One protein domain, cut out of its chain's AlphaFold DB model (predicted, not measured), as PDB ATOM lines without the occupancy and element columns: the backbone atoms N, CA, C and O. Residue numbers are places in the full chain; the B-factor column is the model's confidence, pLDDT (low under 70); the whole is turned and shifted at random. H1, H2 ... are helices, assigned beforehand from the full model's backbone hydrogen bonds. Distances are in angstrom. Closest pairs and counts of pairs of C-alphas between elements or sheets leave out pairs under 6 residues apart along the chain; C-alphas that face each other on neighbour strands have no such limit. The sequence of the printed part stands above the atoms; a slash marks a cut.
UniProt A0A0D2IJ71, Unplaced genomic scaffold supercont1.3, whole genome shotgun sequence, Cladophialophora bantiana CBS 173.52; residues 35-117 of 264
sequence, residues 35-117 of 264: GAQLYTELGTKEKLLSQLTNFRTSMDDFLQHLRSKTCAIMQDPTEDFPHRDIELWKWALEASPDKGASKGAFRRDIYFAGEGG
ATOM      1  N   GLY A  35      65.600 -21.457   9.714       92.06
ATOM      2  CA  GLY A  35      64.533 -21.708  10.683       92.06
ATOM      3  C   GLY A  35      64.677 -23.008  11.477       92.06
ATOM      4  O   GLY A  35      63.907 -23.217  12.415       92.06
ATOM      5  N   ALA A  36      65.637 -23.885  11.151       90.44
ATOM      6  CA  ALA A  36      65.729 -25.206  11.776       90.44
ATOM      7  C   ALA A  36      66.055 -25.141  13.268       90.44
ATOM      8  O   ALA A  36      65.430 -25.834  14.079       90.44
ATOM      9  N   GLN A  37      67.034 -24.312  13.633       90.25
ATOM     10  CA  GLN A  37      67.430 -24.137  15.025       90.25
ATOM     11  C   GLN A  37      66.297 -23.496  15.828       90.25
ATOM     12  O   GLN A  37      65.866 -24.067  16.827       90.25
ATOM     13  N   LEU A  38      65.737 -22.393  15.316       91.31
ATOM     14  CA  LEU A  38      64.612 -21.698  15.944       91.31
ATOM     15  C   LEU A  38      63.432 -22.643  16.187       91.31
ATOM     16  O   LEU A  38      62.883 -22.674  17.281       91.31
ATOM     17  N   TYR A  39      63.061 -23.462  15.199       91.56
ATOM     18  CA  TYR A  39      61.989 -24.440  15.374       91.56
ATOM     19  C   TYR A  39      62.342 -25.526  16.391       91.56
ATOM     20  O   TYR A  39      61.481 -25.967  17.150       91.56
ATOM     21  N   THR A  40      63.595 -25.978  16.427       89.12
ATOM     22  CA  THR A  40      64.039 -26.997  17.388       89.12
ATOM     23  C   THR A  40      63.909 -26.491  18.825       89.12
ATOM     24  O   THR A  40      63.413 -27.232  19.671       89.12
ATOM     25  N   GLU A  41      64.261 -25.229  19.066       91.31
ATOM     26  CA  GLU A  41      64.224 -24.575  20.380       91.31
ATOM     27  C   GLU A  41      62.799 -24.282  20.886       91.31
ATOM     28  O   GLU A  41      62.601 -24.138  22.092       91.31
ATOM     29  N   LEU A  42      61.792 -24.247  20.004       90.12
ATOM     30  CA  LEU A  42      60.397 -24.051  20.413       90.12
ATOM     31  C   LEU A  42      59.862 -25.235  21.234       90.12
ATOM     32  O   LEU A  42      59.979 -26.408  20.852       90.12
ATOM     33  N   GLY A  43      59.155 -24.914  22.316       90.62
ATOM     34  CA  GLY A  43      58.423 -25.881  23.119       90.62
ATOM     35  C   GLY A  43      57.213 -26.461  22.380       90.62
ATOM     36  O   GLY A  43      56.650 -25.858  21.462       90.62
ATOM     37  N   THR A  44      56.750 -27.636  22.812       88.19
ATOM     38  CA  THR A  44      55.611 -28.340  22.188       88.19
ATOM     39  C   THR A  44      54.347 -27.480  22.125       88.19
ATOM     40  O   THR A  44      53.659 -27.468  21.107       88.19
ATOM     41  N   LYS A  45      54.058 -26.714  23.187       88.00
ATOM     42  CA  LYS A  45      52.888 -25.820  23.236       88.00
ATOM     43  C   LYS A  45      52.972 -24.694  22.207       88.00
ATOM     44  O   LYS A  45      51.960 -24.331  21.623       88.00
ATOM     45  N   GLU A  46      54.163 -24.157  21.965       88.00
ATOM     46  CA  GLU A  46      54.370 -23.046  21.031       88.00
ATOM     47  C   GLU A  46      54.262 -23.516  19.581       88.00
ATOM     48  O   GLU A  46      53.607 -22.855  18.775       88.00
ATOM     49  N   LYS A  47      54.834 -24.690  19.271       89.12
ATOM     50  CA  LYS A  47      54.665 -25.366  17.975       89.12
ATOM     51  C   LYS A  47      53.187 -25.626  17.685       89.12
ATOM     52  O   LYS A  47      52.702 -25.310  16.603       89.12
ATOM     53  N   LEU A  48      52.463 -26.149  18.675       89.81
ATOM     54  CA  LEU A  48      51.035 -26.421  18.551       89.81
ATOM     55  C   LEU A  48      50.216 -25.132  18.383       89.81
ATOM     56  O   LEU A  48      49.346 -25.079  17.524       89.81
ATOM     57  N   LEU A  49      50.517 -24.072  19.139       90.88
ATOM     58  CA  LEU A  49      49.827 -22.786  19.004       90.88
ATOM     59  C   LEU A  49      49.981 -22.190  17.597       90.88
ATOM     60  O   LEU A  49      49.023 -21.624  17.070       90.88
ATOM     61  N   SER A  50      51.160 -22.344  16.985       88.56
ATOM     62  CA  SER A  50      51.425 -21.955  15.593       88.56
ATOM     63  C   SER A  50      50.454 -22.647  14.634       88.56
ATOM     64  O   SER A  50      49.692 -21.989  13.923       88.56
ATOM     65  N   GLN A  51      50.389 -23.979  14.723       88.56
ATOM     66  CA  GLN A  51      49.531 -24.821  13.888       88.56
ATOM     67  C   GLN A  51      48.044 -24.518  14.092       88.56
ATOM     68  O   GLN A  51      47.307 -24.388  13.119       88.56
ATOM     69  N   LEU A  52      47.600 -24.363  15.341       90.56
ATOM     70  CA  LEU A  52      46.202 -24.055  15.650       90.56
ATOM     71  C   LEU A  52      45.803 -22.657  15.170       90.56
ATOM     72  O   LEU A  52      44.680 -22.478  14.707       90.56
ATOM     73  N   THR A  53      46.711 -21.677  15.229       90.19
ATOM     74  CA  THR A  53      46.435 -20.323  14.724       90.19
ATOM     75  C   THR A  53      46.338 -20.311  13.196       90.19
ATOM     76  O   THR A  53      45.434 -19.680  12.644       90.19
ATOM     77  N   ASN A  54      47.209 -21.055  12.506       87.56
ATOM     78  CA  ASN A  54      47.119 -21.244  11.057       87.56
ATOM     79  C   ASN A  54      45.813 -21.968  10.671       87.56
ATOM     80  O   ASN A  54      45.048 -21.471   9.844       87.56
ATOM     81  N   PHE A  55      45.496 -23.077  11.346       88.12
ATOM     82  CA  PHE A  55      44.255 -23.826  11.144       88.12
ATOM     83  C   PHE A  55      43.013 -22.960  11.366       88.12
ATOM     84  O   PHE A  55      42.103 -22.972  10.539       88.12
ATOM     85  N   ARG A  56      42.993 -22.153  12.437       88.56
ATOM     86  CA  ARG A  56      41.910 -21.203  12.716       88.56
ATOM     87  C   ARG A  56      41.715 -20.214  11.577       88.56
ATOM     88  O   ARG A  56      40.586 -20.021  11.149       88.56
ATOM     89  N   THR A  57      42.805 -19.644  11.073       86.06
ATOM     90  CA  THR A  57      42.770 -18.670   9.974       86.06
ATOM     91  C   THR A  57      42.282 -19.309   8.670       86.06
ATOM     92  O   THR A  57      41.524 -18.692   7.928       86.06
ATOM     93  N   SER A  58      42.668 -20.560   8.409       85.44
ATOM     94  CA  SER A  58      42.330 -21.279   7.173       85.44
ATOM     95  C   SER A  58      40.925 -21.896   7.174       85.44
ATOM     96  O   SER A  58      40.343 -22.104   6.114       85.44
ATOM     97  N   MET A  59      40.379 -22.222   8.349       88.00
ATOM     98  CA  MET A  59      39.110 -22.945   8.506       88.00
ATOM     99  C   MET A  59      38.152 -22.242   9.476       88.00
ATOM    100  O   MET A  59      37.424 -22.893  10.231       88.00
ATOM    101  N   ASP A  60      38.152 -20.907   9.471       86.62
ATOM    102  CA  ASP A  60      37.424 -20.093  10.449       86.62
ATOM    103  C   ASP A  60      35.923 -20.406  10.457       86.62
ATOM    104  O   ASP A  60      35.361 -20.732  11.506       86.62
ATOM    105  N   ASP A  61      35.308 -20.412   9.273       85.56
ATOM    106  CA  ASP A  61      33.884 -20.692   9.096       85.56
ATOM    107  C   ASP A  61      33.524 -22.092   9.600       85.56
ATOM    108  O   ASP A  61      32.571 -22.265  10.361       85.56
ATOM    109  N   PHE A  62      34.307 -23.107   9.228       85.31
ATOM    110  CA  PHE A  62      34.088 -24.486   9.669       85.31
ATOM    111  C   PHE A  62      34.145 -24.607  11.198       85.31
ATOM    112  O   PHE A  62      33.267 -25.212  11.819       85.31
ATOM    113  N   LEU A  63      35.143 -23.978  11.820       83.25
ATOM    114  CA  LEU A  63      35.306 -23.975  13.269       83.25
ATOM    115  C   LEU A  63      34.142 -23.276  13.981       83.25
ATOM    116  O   LEU A  63      33.637 -23.796  14.978       83.25
ATOM    117  N   GLN A  64      33.663 -22.145  13.455       82.44
ATOM    118  CA  GLN A  64      32.495 -21.459  14.016       82.44
ATOM    119  C   GLN A  64      31.256 -22.366  14.038       82.44
ATOM    120  O   GLN A  64      30.557 -22.419  15.051       82.44
ATOM    121  N   HIS A  65      31.020 -23.143  12.976       83.38
ATOM    122  CA  HIS A  65      29.918 -24.110  12.940       83.38
ATOM    123  C   HIS A  65      30.080 -25.212  13.998       83.38
ATOM    124  O   HIS A  65      29.112 -25.556  14.683       83.38
ATOM    125  N   LEU A  66      31.294 -25.743  14.179       77.94
ATOM    126  CA  LEU A  66      31.570 -26.783  15.177       77.94
ATOM    127  C   LEU A  66      31.371 -26.313  16.618       77.94
ATOM    128  O   LEU A  66      30.961 -27.114  17.459       77.94
ATOM    129  N   ARG A  67      31.592 -25.025  16.912       80.31
ATOM    130  CA  ARG A  67      31.409 -24.464  18.261       80.31
ATOM    131  C   ARG A  67      30.029 -24.789  18.839       80.31
ATOM    132  O   ARG A  67      29.930 -25.187  19.998       80.31
ATOM    133  N   SER A  68      28.990 -24.695  18.008       79.12
ATOM    134  CA  SER A  68      27.599 -24.989  18.385       79.12
ATOM    135  C   SER A  68      27.323 -26.471  18.685       79.12
ATOM    136  O   SER A  68      26.324 -26.787  19.325       79.12
ATOM    137  N   LYS A  69      28.207 -27.381  18.256       82.25
ATOM    138  CA  LYS A  69      28.038 -28.840  18.367       82.25
ATOM    139  C   LYS A  69      28.841 -29.477  19.502       82.25
ATOM    140  O   LYS A  69      28.659 -30.657  19.778       82.25
ATOM    141  N   THR A  70      29.701 -28.716  20.177       84.12
ATOM    142  CA  THR A  70      30.613 -29.236  21.212       84.12
ATOM    143  C   THR A  70      29.891 -29.982  22.341       84.12
ATOM    144  O   THR A  70      30.329 -31.061  22.725       84.12
ATOM    145  N   CYS A  71      28.747 -29.476  22.818       84.94
ATOM    146  CA  CYS A  71      27.942 -30.166  23.832       84.94
ATOM    147  C   CYS A  71      27.390 -31.508  23.342       84.94
ATOM    148  O   CYS A  71      27.403 -32.469  24.103       84.94
ATOM    149  N   ALA A  72      26.934 -31.583  22.087       87.25
ATOM    150  CA  ALA A  72      26.399 -32.818  21.523       87.25
ATOM    151  C   ALA A  72      27.489 -33.897  21.425       87.25
ATOM    152  O   ALA A  72      27.259 -35.025  21.838       87.25
ATOM    153  N   ILE A  73      28.694 -33.519  20.983       86.81
ATOM    154  CA  ILE A  73      29.854 -34.426  20.905       86.81
ATOM    155  C   ILE A  73      30.220 -34.964  22.295       86.81
ATOM    156  O   ILE A  73      30.447 -36.151  22.463       86.81
ATOM    157  N   MET A  74      30.232 -34.103  23.317       89.75
ATOM    158  CA  MET A  74      30.573 -34.504  24.689       89.75
ATOM    159  C   MET A  74      29.511 -35.386  25.368       89.75
ATOM    160  O   MET A  74      29.805 -36.003  26.390       89.75
ATOM    161  N   GLN A  75      28.277 -35.399  24.859       92.06
ATOM    162  CA  GLN A  75      27.160 -36.174  25.410       92.06
ATOM    163  C   GLN A  75      26.924 -37.493  24.671       92.06
ATOM    164  O   GLN A  75      26.272 -38.379  25.225       92.06
ATOM    165  N   ASP A  76      27.424 -37.628  23.441       92.44
ATOM    166  CA  ASP A  76      27.276 -38.844  22.654       92.44
ATOM    167  C   ASP A  76      28.245 -39.929  23.166       92.44
ATOM    168  O   ASP A  76      29.464 -39.761  23.080       92.44
ATOM    169  N   PRO A  77      27.747 -41.066  23.687       93.00
ATOM    170  CA  PRO A  77      28.610 -42.135  24.182       93.00
ATOM    171  C   PRO A  77      29.451 -42.793  23.077       93.00
ATOM    172  O   PRO A  77      30.446 -43.445  23.389       93.00
ATOM    173  N   THR A  78      29.084 -42.643  21.799       93.75
ATOM    174  CA  THR A  78      29.858 -43.184  20.670       93.75
ATOM    175  C   THR A  78      31.128 -42.386  20.376       93.75
ATOM    176  O   THR A  78      32.058 -42.932  19.783       93.75
ATOM    177  N   GLU A  79      31.206 -41.138  20.846       91.56
ATOM    178  CA  GLU A  79      32.379 -40.270  20.703       91.56
ATOM    179  C   GLU A  79      33.466 -40.560  21.754       91.56
ATOM    180  O   GLU A  79      34.575 -40.045  21.640       91.56
ATOM    181  N   ASP A  80      33.197 -41.417  22.753       90.12
ATOM    182  CA  ASP A  80      34.182 -41.858  23.761       90.12
ATOM    183  C   ASP A  80      34.805 -40.679  24.550       90.12
ATOM    184  O   ASP A  80      35.975 -40.682  24.942       90.12
ATOM    185  N   PHE A  81      34.024 -39.622  24.787       90.38
ATOM    186  CA  PHE A  81      34.428 -38.510  25.647       90.38
ATOM    187  C   PHE A  81      34.442 -38.952  27.130       90.38
ATOM    188  O   PHE A  81      33.493 -39.600  27.575       90.38
ATOM    189  N   PRO A  82      35.460 -38.591  27.945       90.69
ATOM    190  CA  PRO A  82      36.599 -37.712  27.653       90.69
ATOM    191  C   PRO A  82      37.870 -38.427  27.155       90.69
ATOM    192  O   PRO A  82      38.908 -37.782  27.034       90.69
ATOM    193  N   HIS A  83      37.845 -39.735  26.878       87.00
ATOM    194  CA  HIS A  83      39.026 -40.452  26.371       87.00
ATOM    195  C   HIS A  83      39.452 -39.984  24.967       87.00
ATOM    196  O   HIS A  83      40.642 -40.044  24.625       87.00
ATOM    197  N   ARG A  84      38.499 -39.474  24.177       88.06
ATOM    198  CA  ARG A  84      38.701 -38.727  22.928       88.06
ATOM    199  C   ARG A  84      38.164 -37.308  23.098       88.06
ATOM    200  O   ARG A  84      37.025 -37.002  22.765       88.06
ATOM    201  N   ASP A  85      38.983 -36.454  23.704       90.06
ATOM    202  CA  ASP A  85      38.598 -35.074  23.980       90.06
ATOM    203  C   ASP A  85      38.618 -34.170  22.732       90.06
ATOM    204  O   ASP A  85      39.090 -34.529  21.652       90.06
ATOM    205  N   ILE A  86      38.085 -32.963  22.919       89.12
ATOM    206  CA  ILE A  86      37.984 -31.912  21.901       89.12
ATOM    207  C   ILE A  86      38.850 -30.688  22.251       89.12
ATOM    208  O   ILE A  86      38.589 -29.581  21.774       89.12
ATOM    209  N   GLU A  87      39.860 -30.843  23.114       89.12
ATOM    210  CA  GLU A  87      40.624 -29.715  23.668       89.12
ATOM    211  C   GLU A  87      41.403 -28.962  22.590       89.12
ATOM    212  O   GLU A  87      41.378 -27.732  22.560       89.12
ATOM    213  N   LEU A  88      42.004 -29.667  21.624       88.50
ATOM    214  CA  LEU A  88      42.688 -29.023  20.495       88.50
ATOM    215  C   LEU A  88      41.749 -28.133  19.670       88.50
ATOM    216  O   LEU A  88      42.159 -27.074  19.194       88.50
ATOM    217  N   TRP A  89      40.484 -28.530  19.516       86.25
ATOM    218  CA  TRP A  89      39.493 -27.732  18.794       86.25
ATOM    219  C   TRP A  89      39.070 -26.506  19.595       86.25
ATOM    220  O   TRP A  89      38.952 -25.420  19.027       86.25
ATOM    221  N   LYS A  90      38.893 -26.650  20.914       86.31
ATOM    222  CA  LYS A  90      38.644 -25.507  21.803       86.31
ATOM    223  C   LYS A  90      39.799 -24.507  21.744       86.31
ATOM    224  O   LYS A  90      39.561 -23.319  21.564       86.31
ATOM    225  N   TRP A  91      41.042 -24.985  21.779       88.88
ATOM    226  CA  TRP A  91      42.222 -24.126  21.660       88.88
ATOM    227  C   TRP A  91      42.296 -23.433  20.294       88.88
ATOM    228  O   TRP A  91      42.641 -22.256  20.226       88.88
ATOM    229  N   ALA A  92      41.932 -24.117  19.203       89.56
ATOM    230  CA  ALA A  92      41.843 -23.492  17.881       89.56
ATOM    231  C   ALA A  92      40.790 -22.374  17.834       89.56
ATOM    232  O   ALA A  92      41.040 -21.330  17.239       89.56
ATOM    233  N   LEU A  93      39.627 -22.569  18.468       87.06
ATOM    234  CA  LEU A  93      38.560 -21.561  18.543       87.06
ATOM    235  C   LEU A  93      38.984 -20.295  19.299       87.06
ATOM    236  O   LEU A  93      38.468 -19.214  19.018       87.06
ATOM    237  N   GLU A  94      39.905 -20.432  20.251       87.38
ATOM    238  CA  GLU A  94      40.456 -19.326  21.040       87.38
ATOM    239  C   GLU A  94      41.674 -18.660  20.380       87.38
ATOM    240  O   GLU A  94      42.009 -17.518  20.706       87.38
ATOM    241  N   ALA A  95      42.333 -19.343  19.440       89.94
ATOM    242  CA  ALA A  95      43.483 -18.810  18.725       89.94
ATOM    243  C   ALA A  95      43.098 -17.607  17.846       89.94
ATOM    244  O   ALA A  95      42.008 -17.526  17.277       89.94
ATOM    245  N   SER A  96      44.019 -16.652  17.707       88.38
ATOM    246  CA  SER A  96      43.821 -15.472  16.864       88.38
ATOM    247  C   SER A  96      45.144 -15.009  16.251       88.38
ATOM    248  O   SER A  96      46.098 -14.779  16.997       88.38
ATOM    249  N   PRO A  97      45.224 -14.804  14.924       87.12
ATOM    250  CA  PRO A  97      46.452 -14.329  14.282       87.12
ATOM    251  C   PRO A  97      46.836 -12.898  14.698       87.12
ATOM    252  O   PRO A  97      47.982 -12.492  14.514       87.12
ATOM    253  N   ASP A  98      45.922 -12.147  15.322       89.50
ATOM    254  CA  ASP A  98      46.102 -10.723  15.626       89.50
ATOM    255  C   ASP A  98      46.308 -10.407  17.111       89.50
ATOM    256  O   ASP A  98      46.569  -9.251  17.462       89.50
ATOM    257  N   LYS A  99      46.214 -11.402  18.003       87.94
ATOM    258  CA  LYS A  99      46.214 -11.179  19.458       87.94
ATOM    259  C   LYS A  99      47.202 -12.068  20.212       87.94
ATOM    260  O   LYS A  99      47.446 -13.216  19.851       87.94
ATOM    261  N   GLY A 100      47.729 -11.517  21.308       89.00
ATOM    262  CA  GLY A 100      48.489 -12.242  22.329       89.00
ATOM    263  C   GLY A 100      49.640 -13.097  21.787       89.00
ATOM    264  O   GLY A 100      50.328 -12.728  20.834       89.00
ATOM    265  N   ALA A 101      49.838 -14.260  22.412       86.75
ATOM    266  CA  ALA A 101      50.860 -15.228  22.020       86.75
ATOM    267  C   ALA A 101      50.611 -15.825  20.621       86.75
ATOM    268  O   ALA A 101      51.571 -16.130  19.909       86.75
ATOM    269  N   SER A 102      49.345 -15.939  20.203       89.00
ATOM    270  CA  SER A 102      48.944 -16.489  18.903       89.00
ATOM    271  C   SER A 102      49.443 -15.635  17.735       89.00
ATOM    272  O   SER A 102      49.964 -16.190  16.774       89.00
ATOM    273  N   LYS A 103      49.434 -14.297  17.847       91.00
ATOM    274  CA  LYS A 103      50.063 -13.407  16.852       91.00
ATOM    275  C   LYS A 103      51.557 -13.669  16.683       91.00
ATOM    276  O   LYS A 103      52.070 -13.705  15.567       91.00
ATOM    277  N   GLY A 104      52.271 -13.841  17.795       90.44
ATOM    278  CA  GLY A 104      53.701 -14.155  17.774       90.44
ATOM    279  C   GLY A 104      53.985 -15.519  17.145       90.44
ATOM    280  O   GLY A 104      54.905 -15.641  16.340       90.44
ATOM    281  N   ALA A 105      53.173 -16.525  17.481       89.19
ATOM    282  CA  ALA A 105      53.263 -17.859  16.896       89.19
ATOM    283  C   ALA A 105      52.973 -17.833  15.389       89.19
ATOM    284  O   ALA A 105      53.788 -18.313  14.614       89.19
ATOM    285  N   PHE A 106      51.899 -17.165  14.966       89.94
ATOM    286  CA  PHE A 106      51.520 -17.043  13.561       89.94
ATOM    287  C   PHE A 106      52.596 -16.360  12.707       89.94
ATOM    288  O   PHE A 106      52.931 -16.836  11.629       89.94
ATOM    289  N   ARG A 107      53.226 -15.287  13.208       91.38
ATOM    290  CA  ARG A 107      54.352 -14.643  12.504       91.38
ATOM    291  C   ARG A 107      55.554 -15.573  12.324       91.38
ATOM    292  O   ARG A 107      56.227 -15.490  11.301       91.38
ATOM    293  N   ARG A 108      55.836 -16.437  13.306       91.06
ATOM    294  CA  ARG A 108      56.887 -17.458  13.179       91.06
ATOM    295  C   ARG A 108      56.498 -18.538  12.176       91.06
ATOM    296  O   ARG A 108      57.349 -18.934  11.392       91.06
ATOM    297  N   ASP A 109      55.234 -18.952  12.166       90.88
ATOM    298  CA  ASP A 109      54.699 -19.894  11.178       90.88
ATOM    299  C   ASP A 109      54.950 -19.398   9.750       90.88
ATOM    300  O   ASP A 109      55.509 -20.123   8.935       90.88
ATOM    301  N   ILE A 110      54.644 -18.123   9.480       92.44
ATOM    302  CA  ILE A 110      54.895 -17.480   8.179       92.44
ATOM    303  C   ILE A 110      56.388 -17.512   7.823       92.44
ATOM    304  O   ILE A 110      56.752 -17.794   6.682       92.44
ATOM    305  N   TYR A 111      57.269 -17.249   8.792       95.06
ATOM    306  CA  TYR A 111      58.713 -17.334   8.571       95.06
ATOM    307  C   TYR A 111      59.161 -18.763   8.217       95.06
ATOM    308  O   TYR A 111      59.929 -18.943   7.274       95.06
ATOM    309  N   PHE A 112      58.656 -19.779   8.923       94.31
ATOM    310  CA  PHE A 112      58.948 -21.189   8.639       94.31
ATOM    311  C   PHE A 112      58.346 -21.679   7.317       94.31
ATOM    312  O   PHE A 112      58.944 -22.522   6.653       94.31
ATOM    313  N   ALA A 113      57.195 -21.141   6.917       93.06
ATOM    314  CA  ALA A 113      56.557 -21.419   5.635       93.06
ATOM    315  C   ALA A 113      57.331 -20.828   4.441       93.06
ATOM    316  O   ALA A 113      57.234 -21.345   3.329       93.06
ATOM    317  N   GLY A 114      58.101 -19.756   4.664       94.75
ATOM    318  CA  GLY A 114      58.847 -19.039   3.630       94.75
ATOM    319  C   GLY A 114      60.364 -19.105   3.810       94.75
ATOM    320  O   GLY A 114      60.987 -20.165   3.707       94.75
ATOM    321  N   GLU A 115      60.970 -17.939   4.047       95.50
ATOM    322  CA  GLU A 115      62.424 -17.716   4.054       95.50
ATOM    323  C   GLU A 115      63.187 -18.623   5.034       95.50
ATOM    324  O   GLU A 115      64.298 -19.081   4.738       95.50
ATOM    325  N   GLY A 116      62.600 -18.889   6.201       94.44
ATOM    326  CA  GLY A 116      63.183 -19.729   7.241       94.44
ATOM    327  C   GLY A 116      63.123 -21.224   6.942       94.44
ATOM    328  O   GLY A 116      63.802 -22.006   7.609       94.44
ATOM    329  N   GLY A 117      62.313 -21.636   5.967       95.00
ATOM    330  CA  GLY A 117      62.055 -23.038   5.683       95.00
ATOM    331  C   GLY A 117      62.481 -23.500   4.302       95.00
ATOM    332  O   GLY A 117      63.515 -23.093   3.776       95.00
TER     333      GLY A 117
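This is residues 35 to 117 of the 264 residues of an uncharacterized protein of Cladophialophora bantiana CBS 173.52 (UniProt A0A0D2IJ71). The longest helix, H2, lies in the middle of a loose, elongated model, with H6 crossing it and H5 packed on its residues 52 to 56. H3 and H4 lead to one end, where a long loop returns to H5; H1 lies at the opposite end, near H6. The 83 printed residues, class all helix, include six named helices, H1 to H6 in order; radius of gyration of the C-alphas 14.9 A, spans 45 by 25 by 20 A.

H2, residues 44 to 58, runs 21.3 A from C-alpha 44 at (55.611, -28.340, 22.188). H6, residues 100 to 113, runs 20.7 A to C-alpha 113 at (56.557, -21.419, 5.635). Shorter are H1, residues 35 to 41, H3, 60 to 67, H4, 70 to 75, and H5, 87 to 94.

H2 touches H6, about perpendicular at 83 degrees; closest C-alphas Ser 50 and Ala 105, 4.7 A. H5 touches H3; closest C-alphas Leu 63 and Leu 93, 6.7 A. Every O i to N i+4 pair is within hydrogen-bond range in H1 to H5, and 9 of 10 in H6.

The farthest C-alphas, Pro 77 and Glu 115, are 46.3 A apart. The link H4 to H5 is long; the printed part has no cut, and no printed residue is under 70 in pLDDT.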